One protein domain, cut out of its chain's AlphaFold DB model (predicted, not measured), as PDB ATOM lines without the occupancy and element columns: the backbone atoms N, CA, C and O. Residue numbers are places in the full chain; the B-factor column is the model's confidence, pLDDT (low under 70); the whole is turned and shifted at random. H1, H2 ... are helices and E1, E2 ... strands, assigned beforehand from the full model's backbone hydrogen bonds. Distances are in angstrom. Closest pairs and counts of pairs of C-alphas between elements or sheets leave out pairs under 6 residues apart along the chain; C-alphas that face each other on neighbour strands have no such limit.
ATOM      1  N   LEU A   5      33.868  21.092  61.603       61.72
ATOM      2  CA  LEU A   5      34.872  20.668  60.616       61.72
ATOM      3  C   LEU A   5      35.743  19.490  61.089       61.72
ATOM      4  O   LEU A   5      36.374  18.853  60.257       61.72
ATOM      5  N   ILE A   6      35.795  19.201  62.393       61.34
ATOM      6  CA  ILE A   6      36.496  18.038  62.963       61.34
ATOM      7  C   ILE A   6      35.591  16.797  62.897       61.34
ATOM      8  O   ILE A   6      36.066  15.698  62.631       61.34
ATOM      9  N   VAL A   7      34.282  16.989  63.098       71.19
ATOM     10  CA  VAL A   7      33.286  15.910  63.227       71.19
ATOM     11  C   VAL A   7      32.820  15.359  61.872       71.19
ATOM     12  O   VAL A   7      32.475  14.185  61.784       71.19
ATOM     13  N   ILE A   8      32.806  16.176  60.811       80.19
ATOM     14  CA  ILE A   8      32.340  15.777  59.470       80.19
ATOM     15  C   ILE A   8      33.557  15.484  58.564       80.19
ATOM     16  O   ILE A   8      34.248  16.433  58.169       80.19
ATOM     17  N   PRO A   9      33.838  14.214  58.196       83.69
ATOM     18  CA  PRO A   9      35.057  13.836  57.467       83.69
ATOM     19  C   PRO A   9      35.226  14.534  56.112       83.69
ATOM     20  O   PRO A   9      36.333  14.929  55.746       83.69
ATOM     21  N   GLU A  10      34.131  14.738  55.381       83.12
ATOM     22  CA  GLU A  10      34.101  15.392  54.069       83.12
ATOM     23  C   GLU A  10      34.543  16.853  54.173       83.12
ATOM     24  O   GLU A  10      35.296  17.342  53.330       83.12
ATOM     25  N   LEU A  11      34.099  17.543  55.227       84.50
ATOM     26  CA  LEU A  11      34.457  18.931  55.495       84.50
ATOM     27  C   LEU A  11      35.887  19.053  56.025       84.50
ATOM     28  O   LEU A  11      36.597  19.956  55.588       84.50
ATOM     29  N   SER A  12      36.322  18.132  56.889       84.44
ATOM     30  CA  SER A  12      37.709  18.042  57.363       84.44
ATOM     31  C   SER A  12      38.677  17.894  56.184       84.44
ATOM     32  O   SER A  12      39.562  18.726  55.976       84.44
ATOM     33  N   ARG A  13      38.421  16.908  55.315       86.00
ATOM     34  CA  ARG A  13      39.207  16.645  54.104       86.00
ATOM     35  C   ARG A  13      39.180  17.819  53.126       86.00
ATOM     36  O   ARG A  13      40.225  18.205  52.605       86.00
ATOM     37  N   LEU A  14      38.007  18.407  52.880       86.38
ATOM     38  CA  LEU A  14      37.882  19.574  52.006       86.38
ATOM     39  C   LEU A  14      38.651  20.779  52.563       86.38
ATOM     40  O   LEU A  14      39.346  21.445  51.803       86.38
ATOM     41  N   TYR A  15      38.580  21.042  53.869       85.69
ATOM     42  CA  TYR A  15      39.349  22.106  54.517       85.69
ATOM     43  C   TYR A  15      40.861  21.876  54.360       85.69
ATOM     44  O   TYR A  15      41.570  22.789  53.939       85.69
ATOM     45  N   SER A  16      41.348  20.652  54.604       83.94
ATOM     46  CA  SER A  16      42.761  20.286  54.411       83.94
ATOM     47  C   SER A  16      43.237  20.493  52.969       83.94
ATOM     48  O   SER A  16      44.327  21.026  52.754       83.94
ATOM     49  N   ILE A  17      42.416  20.129  51.978       84.19
ATOM     50  CA  ILE A  17      42.691  20.406  50.561       84.19
ATOM     51  C   ILE A  17      42.749  21.920  50.319       84.19
ATOM     52  O   ILE A  17      43.681  22.401  49.687       84.19
ATOM     53  N   LEU A  18      41.792  22.702  50.822       82.62
ATOM     54  CA  LEU A  18      41.746  24.138  50.544       82.62
ATOM     55  C   LEU A  18      42.873  24.930  51.240       82.62
ATOM     56  O   LEU A  18      43.339  25.908  50.653       82.62
ATOM     57  N   ASP A  19      43.362  24.519  52.419       82.50
ATOM     58  CA  ASP A  19      44.576  25.117  53.011       82.50
ATOM     59  C   ASP A  19      45.818  24.813  52.159       82.50
ATOM     60  O   ASP A  19      46.557  25.735  51.807       82.50
ATOM     61  N   ARG A  20      45.989  23.545  51.750       81.50
ATOM     62  CA  ARG A  20      47.107  23.073  50.913       81.50
ATOM     63  C   ARG A  20      47.144  23.750  49.539       81.50
ATOM     64  O   ARG A  20      48.178  24.274  49.142       81.50
ATOM     65  N   GLU A  21      46.028  23.723  48.813       76.75
ATOM     66  CA  GLU A  21      45.949  24.131  47.402       76.75
ATOM     67  C   GLU A  21      45.805  25.649  47.212       76.75
ATOM     68  O   GLU A  21      46.185  26.178  46.168       76.75
ATOM     69  N   LEU A  22      45.208  26.365  48.176       70.88
ATOM     70  CA  LEU A  22      44.935  27.798  48.026       70.88
ATOM     71  C   LEU A  22      45.801  28.688  48.914       70.88
ATOM     72  O   LEU A  22      45.904  29.871  48.595       70.88
ATOM     73  N   GLY A  23      46.320  28.206  50.051       62.75
ATOM     74  CA  GLY A  23      47.045  28.996  51.067       62.75
ATOM     75  C   GLY A  23      46.235  30.112  51.760       62.75
ATOM     76  O   GLY A  23      46.616  30.601  52.819       62.75
ATOM     77  N   ASN A  24      45.099  30.506  51.181       54.44
ATOM     78  CA  ASN A  24      44.247  31.617  51.601       54.44
ATOM     79  C   ASN A  24      43.230  31.231  52.692       54.44
ATOM     80  O   ASN A  24      42.652  32.117  53.317       54.44
ATOM     81  N   VAL A  25      43.015  29.936  52.958       54.31
ATOM     82  CA  VAL A  25      42.143  29.486  54.066       54.31
ATOM     83  C   VAL A  25      42.746  29.833  55.431       54.31
ATOM     84  O   VAL A  25      42.008  30.045  56.384       54.31
ATOM     85  N   ARG A  26      44.061  30.077  55.504       50.97
ATOM     86  CA  ARG A  26      44.762  30.634  56.678       50.97
ATOM     87  C   ARG A  26      44.191  31.959  57.200       50.97
ATOM     88  O   ARG A  26      44.477  32.331  58.332       50.97
ATOM     89  N   LEU A  27      43.376  32.659  56.405       52.09
ATOM     90  CA  LEU A  27      42.639  33.857  56.822       52.09
ATOM     91  C   LEU A  27      41.406  33.542  57.700       52.09
ATOM     92  O   LEU A  27      40.909  34.426  58.396       52.09
ATOM     93  N   ALA A  28      40.920  32.297  57.696       60.22
ATOM     94  CA  ALA A  28      39.766  31.830  58.461       60.22
ATOM     95  C   ALA A  28      40.060  30.461  59.117       60.22
ATOM     96  O   ALA A  28      39.819  29.422  58.499       60.22
ATOM     97  N   PRO A  29      40.546  30.441  60.377       61.06
ATOM     98  CA  PRO A  29      40.719  29.207  61.143       61.06
ATOM     99  C   PRO A  29      39.454  28.344  61.158       61.06
ATOM    100  O   PRO A  29      38.343  28.875  61.203       61.06
ATOM    101  N   ALA A  30      39.620  27.019  61.211       61.94
ATOM    102  CA  ALA A  30      38.530  26.038  61.198       61.94
ATOM    103  C   ALA A  30      37.441  26.257  62.278       61.94
ATOM    104  O   ALA A  30      36.304  25.815  62.130       61.94
ATOM    105  N   GLU A  31      37.771  26.956  63.362       63.34
ATOM    106  CA  GLU A  31      36.858  27.345  64.447       63.34
ATOM    107  C   GLU A  31      35.865  28.454  64.043       63.34
ATOM    108  O   GLU A  31      34.802  28.580  64.648       63.34
ATOM    109  N   LYS A  32      36.188  29.244  63.007       70.19
ATOM    110  CA  LYS A  32      35.380  30.371  62.503       70.19
ATOM    111  C   LYS A  32      34.491  30.010  61.307       70.19
ATOM    112  O   LYS A  32      33.734  30.850  60.830       70.19
ATOM    113  N   ILE A  33      34.586  28.782  60.790       78.44
ATOM    114  CA  ILE A  33      33.782  28.318  59.651       78.44
ATOM    115  C   ILE A  33      32.494  27.690  60.188       78.44
ATOM    116  O   ILE A  33      32.374  26.478  60.369       78.44
ATOM    117  N   HIS A  34      31.524  28.549  60.484       79.12
ATOM    118  CA  HIS A  34      30.251  28.148  61.079       79.12
ATOM    119  C   HIS A  34      29.317  27.464  60.064       79.12
ATOM    120  O   HIS A  34      29.391  27.707  58.856       79.12
ATOM    121  N   ARG A  35      28.402  26.624  60.566       84.31
ATOM    122  CA  ARG A  35      27.318  26.040  59.763       84.31
ATOM    123  C   ARG A  35      26.291  27.122  59.441       84.31
ATOM    124  O   ARG A  35      25.673  27.658  60.355       84.31
ATOM    125  N   VAL A  36      26.045  27.375  58.160       84.06
ATOM    126  CA  VAL A  36      24.977  28.266  57.690       84.06
ATOM    127  C   VAL A  36      24.162  27.533  56.623       84.06
ATOM    128  O   VAL A  36      24.739  27.111  55.622       84.06
ATOM    129  N   PRO A  37      22.838  27.359  56.792       83.31
ATOM    130  CA  PRO A  37      21.984  26.767  55.766       83.31
ATOM    131  C   PRO A  37      21.752  27.785  54.637       83.31
ATOM    132  O   PRO A  37      20.738  28.468  54.590       83.31
ATOM    133  N   LEU A  38      22.713  27.909  53.718       83.25
ATOM    134  CA  LEU A  38      22.680  28.888  52.616       83.25
ATOM    135  C   LEU A  38      21.618  28.584  51.549       83.25
ATOM    136  O   LEU A  38      21.356  29.416  50.673       83.25
ATOM    137  N   TYR A  39      21.036  27.388  51.608       83.94
ATOM    138  CA  TYR A  39      20.083  26.861  50.647       83.94
ATOM    139  C   TYR A  39      18.863  26.288  51.360       83.94
ATOM    140  O   TYR A  39      19.001  25.620  52.385       83.94
ATOM    141  N   LYS A  40      17.670  26.510  50.802       70.56
ATOM    142  CA  LYS A  40      16.454  25.875  51.319       70.56
ATOM    143  C   LYS A  40      16.432  24.393  50.943       70.56
ATOM    144  O   LYS A  40      16.559  24.059  49.761       70.56
ATOM    145  N   GLU A  41      16.195  23.523  51.922       66.12
ATOM    146  CA  GLU A  41      15.695  22.173  51.649       66.12
ATOM    147  C   GLU A  41      14.384  22.291  50.849       66.12
ATOM    148  O   GLU A  41      13.615  23.234  51.035       66.12
ATOM    149  N   ASN A  42      14.108  21.360  49.934       51.09
ATOM    150  CA  ASN A  42      13.038  21.519  48.936       51.09
ATOM    151  C   ASN A  42      11.598  21.408  49.505       51.09
ATOM    152  O   ASN A  42      10.635  21.296  48.747       51.09
ATOM    153  N   ARG A  43      11.446  21.414  50.836       47.69
ATOM    154  CA  ARG A  43      10.181  21.282  51.567       47.69
ATOM    155  C   ARG A  43       9.556  22.668  51.788       47.69
ATOM    156  O   ARG A  43      10.144  23.533  52.427       47.69
ATOM    157  N   ALA A  44       8.343  22.838  51.257       44.00
ATOM    158  CA  ALA A  44       7.497  24.038  51.294       44.00
ATOM    159  C   ALA A  44       8.065  25.332  50.656       44.00
ATOM    160  O   ALA A  44       9.079  25.909  51.068       44.00
ATOM    161  N   ARG A  45       7.289  25.904  49.724       43.81
ATOM    162  CA  ARG A  45       7.292  27.363  49.549       43.81
ATOM    163  C   ARG A  45       6.639  27.975  50.784       43.81
ATOM    164  O   ARG A  45       5.496  27.652  51.087       43.81
ATOM    165  N   THR A  46       7.362  28.860  51.447       45.97
ATOM    166  CA  THR A  46       6.778  29.911  52.275       45.97
ATOM    167  C   THR A  46       6.926  31.177  51.444       45.97
ATOM    168  O   THR A  46       8.041  31.515  51.047       45.97
ATOM    169  N   ASP A  47       5.815  31.819  51.083       44.94
ATOM    170  CA  ASP A  47       5.814  33.014  50.223       44.94
ATOM    171  C   ASP A  47       6.015  34.306  51.055       44.94
ATOM    172  O   ASP A  47       5.494  35.375  50.735       44.94
ATOM    173  N   ASP A  48       6.799  34.206  52.134       43.50
ATOM    174  CA  ASP A  48       7.137  35.294  53.052       43.50
ATOM    175  C   ASP A  48       8.145  36.256  52.411       43.50
ATOM    176  O   ASP A  48       9.361  36.140  52.548       43.50
ATOM    177  N   GLN A  49       7.621  37.238  51.676       43.53
ATOM    178  CA  GLN A  49       8.397  38.294  51.015       43.53
ATOM    179  C   GLN A  49       8.875  39.391  51.984       43.53
ATOM    180  O   GLN A  49       8.707  40.582  51.708       43.53
ATOM    181  N   ARG A  50       9.427  39.025  53.147       44.06
ATOM    182  CA  ARG A  50       9.968  39.989  54.119       44.06
ATOM    183  C   ARG A  50      11.333  39.555  54.631       44.06
ATOM    184  O   ARG A  50      11.641  38.374  54.674       44.06
ATOM    185  N   GLU A  51      12.115  40.580  54.959       40.91
ATOM    186  CA  GLU A  51      13.547  40.547  55.269       40.91
ATOM    187  C   GLU A  51      14.427  40.076  54.099       40.91
ATOM    188  O   GLU A  51      14.315  38.976  53.567       40.91
ATOM    189  N   ILE A  52      15.320  40.965  53.655       46.34
ATOM    190  CA  ILE A  52      16.345  40.616  52.672       46.34
ATOM    191  C   ILE A  52      17.345  39.726  53.402       46.34
ATOM    192  O   ILE A  52      18.043  40.215  54.286       46.34
ATOM    193  N   PHE A  53      17.447  38.456  53.004       49.00
ATOM    194  CA  PHE A  53      18.508  37.565  53.469       49.00
ATOM    195  C   PHE A  53      19.871  38.169  53.112       49.00
ATOM    196  O   PHE A  53      20.330  38.085  51.966       49.00
ATOM    197  N   ASP A  54      20.498  38.809  54.097       57.41
ATOM    198  CA  ASP A  54      21.881  39.241  54.025       57.41
ATOM    199  C   ASP A  54      22.755  38.171  54.702       57.41
ATOM    200  O   ASP A  54      22.851  38.140  55.931       57.41
ATOM    201  N   PRO A  55      23.411  37.280  53.932       53.44
ATOM    202  CA  PRO A  55      24.271  36.232  54.486       53.44
ATOM    203  C   PRO A  55      25.520  36.786  55.190       53.44
ATOM    204  O   PRO A  55      26.317  36.009  55.707       53.44
ATOM    205  N   ILE A  56      25.726  38.108  55.163       52.88
ATOM    206  CA  ILE A  56      26.847  38.826  55.770       52.88
ATOM    207  C   ILE A  56      26.340  39.728  56.921       52.88
ATOM    208  O   ILE A  56      27.106  40.510  57.472       52.88
ATOM    209  N   GLY A  57      25.077  39.594  57.358       52.12
ATOM    210  CA  GLY A  57      24.428  40.460  58.360       52.12
ATOM    211  C   GLY A  57      25.095  40.561  59.746       52.12
ATOM    212  O   GLY A  57      24.694  41.404  60.544       52.12
ATOM    213  N   GLN A  58      26.113  39.742  60.036       47.62
ATOM    214  CA  GLN A  58      26.980  39.852  61.224       47.62
ATOM    215  C   GLN A  58      28.485  39.679  60.914       47.62
ATOM    216  O   GLN A  58      29.296  39.613  61.835       47.62
ATOM    217  N   ALA A  59      28.886  39.570  59.642       46.00
ATOM    218  CA  ALA A  59      30.255  39.206  59.269       46.00
ATOM    219  C   ALA A  59      31.077  40.420  58.777       46.00
ATOM    220  O   ALA A  59      30.543  41.271  58.061       46.00
ATOM    221  N   PRO A  60      32.381  40.517  59.112       49.22
ATOM    222  CA  PRO A  60      33.228  41.634  58.696       49.22
ATOM    223  C   PRO A  60      33.387  41.662  57.170       49.22
ATOM    224  O   PRO A  60      33.932  40.744  56.551       49.22
ATOM    225  N   VAL A  61      32.881  42.734  56.561       54.28
ATOM    226  CA  VAL A  61      32.632  42.825  55.113       54.28
ATOM    227  C   VAL A  61      33.928  42.849  54.287       54.28
ATOM    228  O   VAL A  61      33.943  42.368  53.154       54.28
ATOM    229  N   ASP A  62      35.025  43.338  54.870       58.22
ATOM    230  CA  ASP A  62      36.275  43.680  54.172       58.22
ATOM    231  C   ASP A  62      37.091  42.474  53.673       58.22
ATOM    232  O   ASP A  62      37.951  42.617  52.801       58.22
ATOM    233  N   HIS A  63      36.849  41.277  54.218       64.12
ATOM    234  CA  HIS A  63      37.560  40.037  53.849       64.12
ATOM    235  C   HIS A  63      36.616  38.913  53.383       64.12
ATOM    236  O   HIS A  63      37.057  37.862  52.903       64.12
ATOM    237  N   GLY A  64      35.306  39.148  53.469       76.81
ATOM    238  CA  GLY A  64      34.281  38.152  53.195       76.81
ATOM    239  C   GLY A  64      34.128  37.108  54.305       76.81
ATOM    240  O   GLY A  64      34.980  36.915  55.169       76.81
ATOM    241  N   PHE A  65      32.999  36.418  54.253       82.38
ATOM    242  CA  PHE A  65      32.545  35.448  55.234       82.38
ATOM    243  C   PHE A  65      32.852  34.017  54.776       82.38
ATOM    244  O   PHE A  65      32.585  33.664  53.625       82.38
ATOM    245  N   TRP A  66      33.391  33.191  55.676       85.62
ATOM    246  CA  TRP A  66      33.606  31.759  55.457       85.62
ATOM    247  C   TRP A  66      32.628  30.945  56.302       85.62
ATOM    248  O   TRP A  66      32.502  31.157  57.505       85.62
ATOM    249  N   CYS A  67      31.950  29.994  55.671       87.06
ATOM    250  CA  CYS A  67      30.980  29.109  56.312       87.06
ATOM    251  C   CYS A  67      30.943  27.752  55.604       87.06
ATOM    252  O   CYS A  67      31.534  27.587  54.532       87.06
ATOM    253  N   TRP A  68      30.227  26.788  56.175       90.38
ATOM    254  CA  TRP A  68      29.843  25.569  55.469       90.38
ATOM    255  C   TRP A  68      28.323  25.412  55.425       90.38
ATOM    256  O   TRP A  68      27.617  25.819  56.349       90.38
ATOM    257  N   THR A  69      27.818  24.817  54.347       90.00
ATOM    258  CA  THR A  69      26.387  24.564  54.127       90.00
ATOM    259  C   THR A  69      26.155  23.107  53.732       90.00
ATOM    260  O   THR A  69      26.987  22.543  53.013       90.00
ATOM    261  N   PRO A  70      25.028  22.486  54.128       90.50
ATOM    262  CA  PRO A  70      24.505  21.339  53.393       90.50
ATOM    263  C   PRO A  70      24.173  21.736  51.943       90.50
ATOM    264  O   PRO A  70      23.886  22.902  51.649       90.50
ATOM    265  N   LEU A  71      24.203  20.758  51.041       90.38
ATOM    266  CA  LEU A  71      23.807  20.871  49.640       90.38
ATOM    267  C   LEU A  71      22.571  20.010  49.378       90.38
ATOM    268  O   LEU A  71      22.545  18.827  49.704       90.38
ATOM    269  N   TYR A  72      21.570  20.594  48.724       89.56
ATOM    270  CA  TYR A  72      20.333  19.909  48.356       89.56
ATOM    271  C   TYR A  72      20.246  19.726  46.840       89.56
ATOM    272  O   TYR A  72      20.766  20.539  46.073       89.56
ATOM    273  N   TYR A  73      19.559  18.676  46.395       88.44
ATOM    274  CA  TYR A  73      19.391  18.346  44.980       88.44
ATOM    275  C   TYR A  73      17.922  18.065  44.660       88.44
ATOM    276  O   TYR A  73      17.184  17.578  45.514       88.44
ATOM    277  N   ASP A  74      17.494  18.391  43.441       86.19
ATOM    278  CA  ASP A  74      16.171  18.017  42.941       86.19
ATOM    279  C   ASP A  74      16.132  16.560  42.443       86.19
ATOM    280  O   ASP A  74      17.161  15.889  42.334       86.19
ATOM    281  N   GLU A  75      14.935  16.073  42.114       85.25
ATOM    282  CA  GLU A  75      14.690  14.724  41.575       85.25
ATOM    283  C   GLU A  75      15.492  14.437  40.291       85.25
ATOM    284  O   GLU A  75      15.852  13.296  40.015       85.25
ATOM    285  N   SER A  76      15.848  15.476  39.527       85.81
ATOM    286  CA  SER A  76      16.717  15.379  38.346       85.81
ATOM    287  C   SER A  76      18.215  15.492  38.674       85.81
ATOM    288  O   SER A  76      19.032  15.744  37.785       85.81
ATOM    289  N   ARG A  77      18.573  15.307  39.954       83.19
ATOM    290  CA  ARG A  77      19.919  15.378  40.547       83.19
ATOM    291  C   ARG A  77      20.607  16.740  40.379       83.19
ATOM    292  O   ARG A  77      21.826  16.840  40.524       83.19
ATOM    293  N   LYS A  78      19.862  17.820  40.102       84.12
ATOM    294  CA  LYS A  78      20.437  19.169  39.938       84.12
ATOM    295  C   LYS A  78      20.540  19.880  41.292       84.12
ATOM    296  O   LYS A  78      19.588  19.835  42.066       84.12
ATOM    297  N   PRO A  79      21.657  20.570  41.588       84.06
ATOM    298  CA  PRO A  79      21.847  21.270  42.859       84.06
ATOM    299  C   PRO A  79      20.871  22.442  43.026       84.06
ATOM    300  O   PRO A  79      20.893  23.405  42.251       84.06
ATOM    301  N   ILE A  80      20.054  22.374  44.077       86.69
ATOM    302  CA  ILE A  80      19.113  23.412  44.494       86.69
ATOM    303  C   ILE A  80      19.907  24.541  45.142       86.69
ATOM    304  O   ILE A  80      20.563  24.357  46.161       86.69
ATOM    305  N   ARG A  81      19.821  25.737  44.555       86.31
ATOM    306  CA  ARG A  81      20.491  26.948  45.055       86.31
ATOM    307  C   ARG A  81      19.520  28.093  45.346       86.31
ATOM    308  O   ARG A  81      19.820  29.257  45.085       86.31
ATOM    309  N   ARG A  82      18.324  27.751  45.833       82.25
ATOM    310  CA  ARG A  82      17.316  28.707  46.321       82.25
ATOM    311  C   ARG A  82      17.733  29.218  47.695       82.25
ATOM    312  O   ARG A  82      18.067  28.405  48.550       82.25
ATOM    313  N   VAL A  83      17.695  30.529  47.892       76.62
ATOM    314  CA  VAL A  83      17.948  31.151  49.203       76.62
ATOM    315  C   VAL A  83      16.767  30.822  50.143       76.62
ATOM    316  O   VAL A  83      15.640  30.768  49.640       76.62
ATOM    317  N   PRO A  84      16.970  30.557  51.454       64.06
ATOM    318  CA  PRO A  84      15.872  30.215  52.367       64.06
ATOM    319  C   PRO A  84      14.848  31.342  52.543       64.06
ATOM    320  O   PRO A  84      13.644  31.090  52.502       64.06
ATOM    321  N   GLU A  85      15.354  32.567  52.694       61.84
ATOM    322  CA  GLU A  85      14.638  33.799  53.051       61.84
ATOM    323  C   GLU A  85      14.941  34.904  52.021       61.84
ATOM    324  O   GLU A  85      15.821  34.747  51.170       61.84
ATOM    325  N   GLY A  86      14.196  36.017  52.032       58.06
ATOM    326  CA  GLY A  86      14.385  37.168  51.127       58.06
ATOM    327  C   GLY A  86      14.149  36.933  49.625       58.06
ATOM    328  O   GLY A  86      13.989  37.892  48.872       58.06
ATOM    329  N   GLY A  87      14.075  35.675  49.187       64.31
ATOM    330  CA  GLY A  87      13.709  35.262  47.836       64.31
ATOM    331  C   GLY A  87      14.857  35.264  46.817       64.31
ATOM    332  O   GLY A  87      15.756  36.101  46.819       64.31
ATOM    333  N   GLY A  88      14.789  34.316  45.876       76.50
ATOM    334  CA  GLY A  88      15.713  34.205  44.743       76.50
ATOM    335  C   GLY A  88      16.688  33.026  44.832       76.50
ATOM    336  O   GLY A  88      16.437  32.026  45.509       76.50
ATOM    337  N   SER A  89      17.781  33.108  44.069       82.50
ATOM    338  CA  SER A  89      18.724  32.000  43.885       82.50
ATOM    339  C   SER A  89      20.167  32.449  43.659       82.50
ATOM    340  O   SER A  89      20.434  33.449  42.986       82.50
ATOM    341  N   TRP A  90      21.112  31.647  44.152       84.94
ATOM    342  CA  TRP A  90      22.535  31.779  43.847       84.94
ATOM    343  C   TRP A  90      22.815  31.301  42.424       84.94
ATOM    344  O   TRP A  90      22.931  30.109  42.134       84.94
ATOM    345  N   ASN A  91      22.925  32.260  41.508       83.56
ATOM    346  CA  ASN A  91      23.025  31.988  40.081       83.56
ATOM    347  C   ASN A  91      24.475  31.668  39.684       83.56
ATOM    348  O   ASN A  91      25.395  32.448  39.952       83.56
ATOM    349  N   ARG A  92      24.677  30.519  39.026       80.31
ATOM    350  CA  ARG A  92      25.983  30.023  38.558       80.31
ATOM    351  C   ARG A  92      26.533  30.939  37.461       80.31
ATOM    352  O   ARG A  92      26.044  30.915  36.339       80.31
ATOM    353  N   ARG A  93      27.558  31.738  37.781       69.12
ATOM    354  CA  ARG A  93      28.206  32.662  36.827       69.12
ATOM    355  C   ARG A  93      29.139  31.909  35.886       69.12
ATOM    356  O   ARG A  93      29.006  32.026  34.675       69.12
ATOM    357  N   ARG A  94      30.078  31.148  36.458       64.81
ATOM    358  CA  ARG A  94      30.981  30.198  35.786       64.81
ATOM    359  C   ARG A  94      31.387  29.130  36.805       64.81
ATOM    360  O   ARG A  94      31.559  29.444  37.981       64.81
ATOM    361  N   ALA A  95      31.557  27.885  36.376       57.22
ATOM    362  CA  ALA A  95      32.312  26.904  37.156       57.22
ATOM    363  C   ALA A  95      33.740  26.854  36.616       57.22
ATOM    364  O   ALA A  95      33.931  26.894  35.402       57.22
ATOM    365  N   TYR A  96      34.715  26.765  37.512       58.62
ATOM    366  CA  TYR A  96      36.121  26.647  37.158       58.62
ATOM    367  C   TYR A  96      36.588  25.278  37.637       58.62
ATOM    368  O   TYR A  96      36.658  25.034  38.841       58.62
ATOM    369  N   ARG A  97      36.887  24.363  36.705       53.97
ATOM    370  CA  ARG A  97      37.546  23.108  37.080       53.97
ATOM    371  C   ARG A  97      38.945  23.461  37.566       53.97
ATOM    372  O   ARG A  97      39.782  23.895  36.786       53.97
ATOM    373  N   THR A  98      39.153  23.311  38.866       53.09
ATOM    374  CA  THR A  98      40.485  23.167  39.449       53.09
ATOM    375  C   THR A  98      40.656  21.664  39.572       53.09
ATOM    376  O   THR A  98      40.165  21.067  40.520       53.09
ATOM    377  N   THR A  99      41.190  21.034  38.527       52.06
ATOM    378  CA  THR A  99      41.542  19.612  38.563       52.06
ATOM    379  C   THR A  99      42.851  19.519  39.346       52.06
ATOM    380  O   THR A  99      43.844  20.057  38.853       52.06
ATOM    381  N   PRO A 100      42.882  18.931  40.555       53.81
ATOM    382  CA  PRO A 100      44.135  18.753  41.276       53.81
ATOM    383  C   PRO A 100      44.981  17.669  40.607       53.81
ATOM    384  O   PRO A 100      44.465  16.829  39.864       53.81
ATOM    385  N   SER A 101      46.280  17.697  40.893       51.25
ATOM    386  CA  SER A 101      47.294  16.862  40.245       51.25
ATOM    387  C   SER A 101      47.073  15.358  40.435       51.25
ATOM    388  O   SER A 101      47.356  14.580  39.528       51.25
ATOM    389  N   GLU A 102      46.569  14.944  41.601       50.28
ATOM    390  CA  GLU A 102      46.530  13.541  42.025       50.28
ATOM    391  C   GLU A 102      45.223  13.216  42.766       50.28
ATOM    392  O   GLU A 102      44.904  13.850  43.769       50.28
ATOM    393  N   GLY A 103      44.486  12.203  42.287       60.03
ATOM    394  CA  GLY A 103      43.434  11.457  43.007       60.03
ATOM    395  C   GLY A 103      42.164  12.202  43.466       60.03
ATOM    396  O   GLY A 103      41.047  11.806  43.125       60.03
ATOM    397  N   GLU A 104      42.310  13.241  44.284       65.25
ATOM    398  CA  GLU A 104      41.261  13.836  45.117       65.25
ATOM    399  C   GLU A 104      40.341  14.787  44.338       65.25
ATOM    400  O   GLU A 104      40.524  16.000  44.347       65.25
ATOM    401  N   ARG A 105      39.309  14.273  43.661       79.81
ATOM    402  CA  ARG A 105      38.360  15.131  42.926       79.81
ATOM    403  C   ARG A 105      37.626  16.103  43.867       79.81
ATOM    404  O   ARG A 105      36.826  15.679  44.698       79.81
ATOM    405  N   TRP A 106      37.845  17.401  43.666       85.19
ATOM    406  CA  TRP A 106      37.059  18.507  44.227       85.19
ATOM    407  C   TRP A 106      36.716  19.525  43.130       85.19
ATOM    408  O   TRP A 106      37.220  19.446  42.004       85.19
ATOM    409  N   ARG A 107      35.827  20.479  43.427       84.19
ATOM    410  CA  ARG A 107      35.347  21.473  42.452       84.19
ATOM    411  C   ARG A 107      35.137  22.862  43.053       84.19
ATOM    412  O   ARG A 107      34.790  23.003  44.222       84.19
ATOM    413  N   LYS A 108      35.306  23.887  42.206       87.12
ATOM    414  CA  LYS A 108      35.189  25.319  42.532       87.12
ATOM    415  C   LYS A 108      34.124  25.990  41.659       87.12
ATOM    416  O   LYS A 108      34.259  26.081  40.434       87.12
ATOM    417  N   ILE A 109      33.047  26.476  42.270       87.19
ATOM    418  CA  ILE A 109      31.896  27.044  41.554       87.19
ATOM    419  C   ILE A 109      31.712  28.513  41.952       87.19
ATOM    420  O   ILE A 109      31.535  28.833  43.122       87.19
ATOM    421  N   LYS A 110      31.741  29.426  40.967       89.38
ATOM    422  CA  LYS A 110      31.491  30.857  41.194       89.38
ATOM    423  C   LYS A 110      30.009  31.169  41.003       89.38
ATOM    424  O   LYS A 110      29.470  31.099  39.891       89.38
ATOM    425  N   LEU A 111      29.371  31.547  42.100       89.56
ATOM    426  CA  LEU A 111      27.960  31.890  42.210       89.56
ATOM    427  C   LEU A 111      27.797  33.400  42.442       89.56
ATOM    428  O   LEU A 111      28.730  34.090  42.857       89.56
ATOM    429  N   SER A 112      26.605  33.934  42.180       87.31
ATOM    430  CA  SER A 112      26.263  35.314  42.543       87.31
ATOM    431  C   SER A 112      24.786  35.478  42.875       87.31
ATOM    432  O   SER A 112      23.940  34.968  42.138       87.31
ATOM    433  N   PHE A 113      24.500  36.282  43.893       84.50
ATOM    434  CA  PHE A 113      23.163  36.677  44.328       84.50
ATOM    435  C   PHE A 113      23.206  38.157  44.728       84.50
ATOM    436  O   PHE A 113      24.132  38.571  45.420       84.50
ATOM    437  N   ASN A 114      22.266  38.974  44.244       83.75
ATOM    438  CA  ASN A 114      22.179  40.421  44.505       83.75
ATOM    439  C   ASN A 114      23.544  41.141  44.430       83.75
ATOM    440  O   ASN A 114      24.211  41.054  43.394       83.75
ATOM    441  N   ARG A 115      23.990  41.821  45.496       81.44
ATOM    442  CA  ARG A 115      25.299  42.506  45.580       81.44
ATOM    443  C   ARG A 115      26.493  41.585  45.880       81.44
ATOM    444  O   ARG A 115      27.623  42.053  45.928       81.44
ATOM    445  N   PHE A 116      26.276  40.280  46.036       84.56
ATOM    446  CA  PHE A 116      27.267  39.328  46.539       84.56
ATOM    447  C   PHE A 116      27.790  38.344  45.482       84.56
ATOM    448  O   PHE A 116      27.116  37.976  44.508       84.56
ATOM    449  N   THR A 117      29.018  37.895  45.711       87.06
ATOM    450  CA  THR A 117      29.677  36.772  45.044       87.06
ATOM    451  C   THR A 117      29.905  35.676  46.076       87.06
ATOM    452  O   THR A 117      30.252  35.970  47.214       87.06
ATOM    453  N   MET A 118      29.749  34.419  45.672       89.50
ATOM    454  CA  MET A 118      30.153  33.269  46.477       89.50
ATOM    455  C   MET A 118      31.074  32.374  45.651       89.50
ATOM    456  O   MET A 118      30.847  32.168  44.453       89.50
ATOM    457  N   ILE A 119      32.105  31.840  46.295       89.62
ATOM    458  CA  ILE A 119      32.875  30.705  45.802       89.62
ATOM    459  C   ILE A 119      32.487  29.496  46.648       89.62
ATOM    460  O   ILE A 119      32.789  29.439  47.836       89.62
ATOM    461  N   GLU A 120      31.783  28.563  46.016       91.19
ATOM    462  CA  GLU A 120      31.368  27.283  46.582       91.19
ATOM    463  C   GLU A 120      32.447  26.240  46.258       91.19
ATOM    464  O   GLU A 120      32.816  26.054  45.091       91.19
ATOM    465  N   TYR A 121      32.956  25.583  47.296       90.62
ATOM    466  CA  TYR A 121      33.917  24.490  47.228       90.62
ATOM    467  C   TYR A 121      33.250  23.207  47.716       90.62
ATOM    468  O   TYR A 121      32.627  23.207  48.775       90.62
ATOM    469  N   SER A 122      33.401  22.103  46.989       91.00
ATOM    470  CA  SER A 122      32.916  20.793  47.435       91.00
ATOM    471  C   SER A 122      33.846  19.678  46.967       91.00
ATOM    472  O   SER A 122      34.500  19.814  45.928       91.00
ATOM    473  N   LEU A 123      33.850  18.550  47.680       88.69
ATOM    474  CA  LEU A 123      34.392  17.296  47.154       88.69
ATOM    475  C   LEU A 123      33.550  16.805  45.958       88.69
ATOM    476  O   LEU A 123      32.461  17.322  45.689       88.69
ATOM    477  N   GLY A 124      34.071  15.824  45.227       83.88
ATOM    478  CA  GLY A 124      33.463  15.295  44.010       83.88
ATOM    479  C   GLY A 124      33.749  16.140  42.764       83.88
ATOM    480  O   GLY A 124      34.041  17.336  42.819       83.88
ATOM    481  N   GLY A 125      33.669  15.488  41.608       73.62
ATOM    482  CA  GLY A 125      33.820  16.072  40.283       73.62
ATOM    483  C   GLY A 125      32.482  16.445  39.639       73.62
ATOM    484  O   GLY A 125      31.670  17.193  40.192       73.62
ATOM    485  N   GLU A 126      32.277  15.964  38.414       69.88
ATOM    486  CA  GLU A 126      31.071  16.181  37.613       69.88
ATOM    487  C   GLU A 126      30.169  14.943  37.667       69.88
ATOM    488  O   GLU A 126      30.664  13.823  37.635       69.88
ATOM    489  N   GLY A 127      28.854  15.148  37.789       75.50
ATOM    490  CA  GLY A 127      27.885  14.091  38.116       75.50
ATOM    491  C   GLY A 127      27.716  13.865  39.624       75.50
ATOM    492  O   GLY A 127      26.598  13.634  40.079       75.50
ATOM    493  N   ASP A 128      28.789  14.027  40.401       84.50
ATOM    494  CA  ASP A 128      28.791  13.795  41.849       84.50
ATOM    495  C   ASP A 128      27.863  14.754  42.623       84.50
ATOM    496  O   ASP A 128      27.796  15.962  42.343       84.50
ATOM    497  N   GLN A 129      27.202  14.208  43.649       87.56
ATOM    498  CA  GLN A 129      26.307  14.910  44.577       87.56
ATOM    499  C   GLN A 129      26.900  14.959  46.001       87.56
ATOM    500  O   GLN A 129      26.407  14.265  46.883       87.56
ATOM    501  N   PRO A 130      27.958  15.750  46.257       90.00
ATOM    502  CA  PRO A 130      28.431  16.007  47.614       90.00
ATOM    503  C   PRO A 130      27.316  16.613  48.470       90.00
ATOM    504  O   PRO A 130      26.571  17.480  48.003       90.00
ATOM    505  N   GLU A 131      27.244  16.172  49.721       89.81
ATOM    506  CA  GLU A 131      26.210  16.541  50.697       89.81
ATOM    507  C   GLU A 131      26.465  17.902  51.357       89.81
ATOM    508  O   GLU A 131      25.564  18.496  51.947       89.81
ATOM    509  N   CYS A 132      27.688  18.425  51.249       90.69
ATOM    510  CA  CYS A 132      28.111  19.675  51.866       90.69
ATOM    511  C   CYS A 132      29.105  20.462  50.993       90.69
ATOM    512  O   CYS A 132      29.718  19.937  50.056       90.69
ATOM    513  N   ALA A 133      29.249  21.749  51.310       91.81
ATOM    514  CA  ALA A 133      30.222  22.654  50.711       91.81
ATOM    515  C   ALA A 133      30.796  23.625  51.748       91.81
ATOM    516  O   ALA A 133      30.086  24.052  52.660       91.81
ATOM    517  N   ILE A 134      32.051  24.035  51.546       91.31
ATOM    518  CA  ILE A 134      32.638  25.220  52.186       91.31
ATOM    519  C   ILE A 134      32.447  26.402  51.229       91.31
ATOM    520  O   ILE A 134      32.716  26.297  50.031       91.31
ATOM    521  N   CYS A 135      31.982  27.535  51.747       90.06
ATOM    522  CA  CYS A 135      31.614  28.710  50.968       90.06
ATOM    523  C   CYS A 135      32.347  29.957  51.472       90.06
ATOM    524  O   CYS A 135      32.271  30.289  52.653       90.06
ATOM    525  N   HIS A 136      32.993  30.683  50.554       88.62
ATOM    526  CA  HIS A 136      33.498  32.041  50.790       88.62
ATOM    527  C   HIS A 136      32.575  33.047  50.101       88.62
ATOM    528  O   HIS A 136      32.424  33.003  48.877       88.62
ATOM    529  N   ILE A 137      31.935  33.924  50.874       87.19
ATOM    530  CA  ILE A 137      30.961  34.920  50.407       87.19
ATOM    531  C   ILE A 137      31.538  36.319  50.602       87.19
ATOM    532  O   ILE A 137      31.977  36.663  51.692       87.19
ATOM    533  N   PHE A 138      31.510  37.154  49.570       84.56
ATOM    534  CA  PHE A 138      32.016  38.527  49.632       84.56
ATOM    535  C   PHE A 138      31.154  39.482  48.795       84.56
ATOM    536  O   PHE A 138      30.497  39.048  47.836       84.56
ATOM    537  N   PRO A 139      31.120  40.788  49.125       82.81
ATOM    538  CA  PRO A 139      30.533  41.789  48.243       82.81
ATOM    539  C   PRO A 139      31.195  41.748  46.861       82.81
ATOM    540  O   PRO A 139      32.372  41.432  46.706       82.81
ATOM    541  N   LYS A 140      30.437  42.078  45.819       82.88
ATOM    542  CA  LYS A 140      31.024  42.417  44.523       82.88
ATOM    543  C   LYS A 140      31.747  43.749  44.676       82.88
ATOM    544  O   LYS A 140      31.136  44.720  45.105       82.88
TER     545      LYS A 140
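What this domain is: This is residues 5 to 140 of the 354 residues of the protein "uncharacterized protein LOC105053343 isoform X2" of Elaeis guineensis var. tenera (UniProt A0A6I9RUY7). Little of this domain is regular structure: one strongly twisted antiparallel sheet, E1 E5 E4 E3 E2, with H1 across one face and long loops at residues 28 to 64 and 71 to 90. The 136 printed residues hold H1, H2, then E1 to E5, a mixed class with under half in named elements. It is compact, radius of gyration of the C-alphas 14.8 A, spanning 45 by 37 by 30 A.

Where its parts are: From C-alpha 9 at (35.057, 13.836, 57.467), H1 runs 19.5 A to residue 22. Next come H2, 24 to 27; E1, 65 to 70; E2, 91 to 96; E3, 106 to 113; E4, 116 to 123, 23.2 A; and E5, 132 to 139, ending at (30.533, 41.789, 48.243).

How they stand to each other: Two layers, helix on sheet: H1 at height 7.9 A, closest C-alphas Leu 14 and Leu 123 of E4, 6.4 A. H1's O i to N i+4 pairs are within hydrogen-bond range; H2, too short for one, touches H1 only at the corner, C-alphas 19 and 25 5.1 A apart. E2 to E5 form a meander, antiparallel neighbours in turn: find N 93 and O 110, 2.9 A; N 109 and O 120, 2.9 A; N 119 and O 136, 2.8 A. E1 neighbours E5: N 67 and O 135, 3.0 A.

The domain as a whole: C-alphas 50 and 102, farthest apart, are 46.7 A apart. The printed part has no cut; links H2 to E1 and E1 to E2 are long. Residues 41 to 63 are among those with pLDDT under 70.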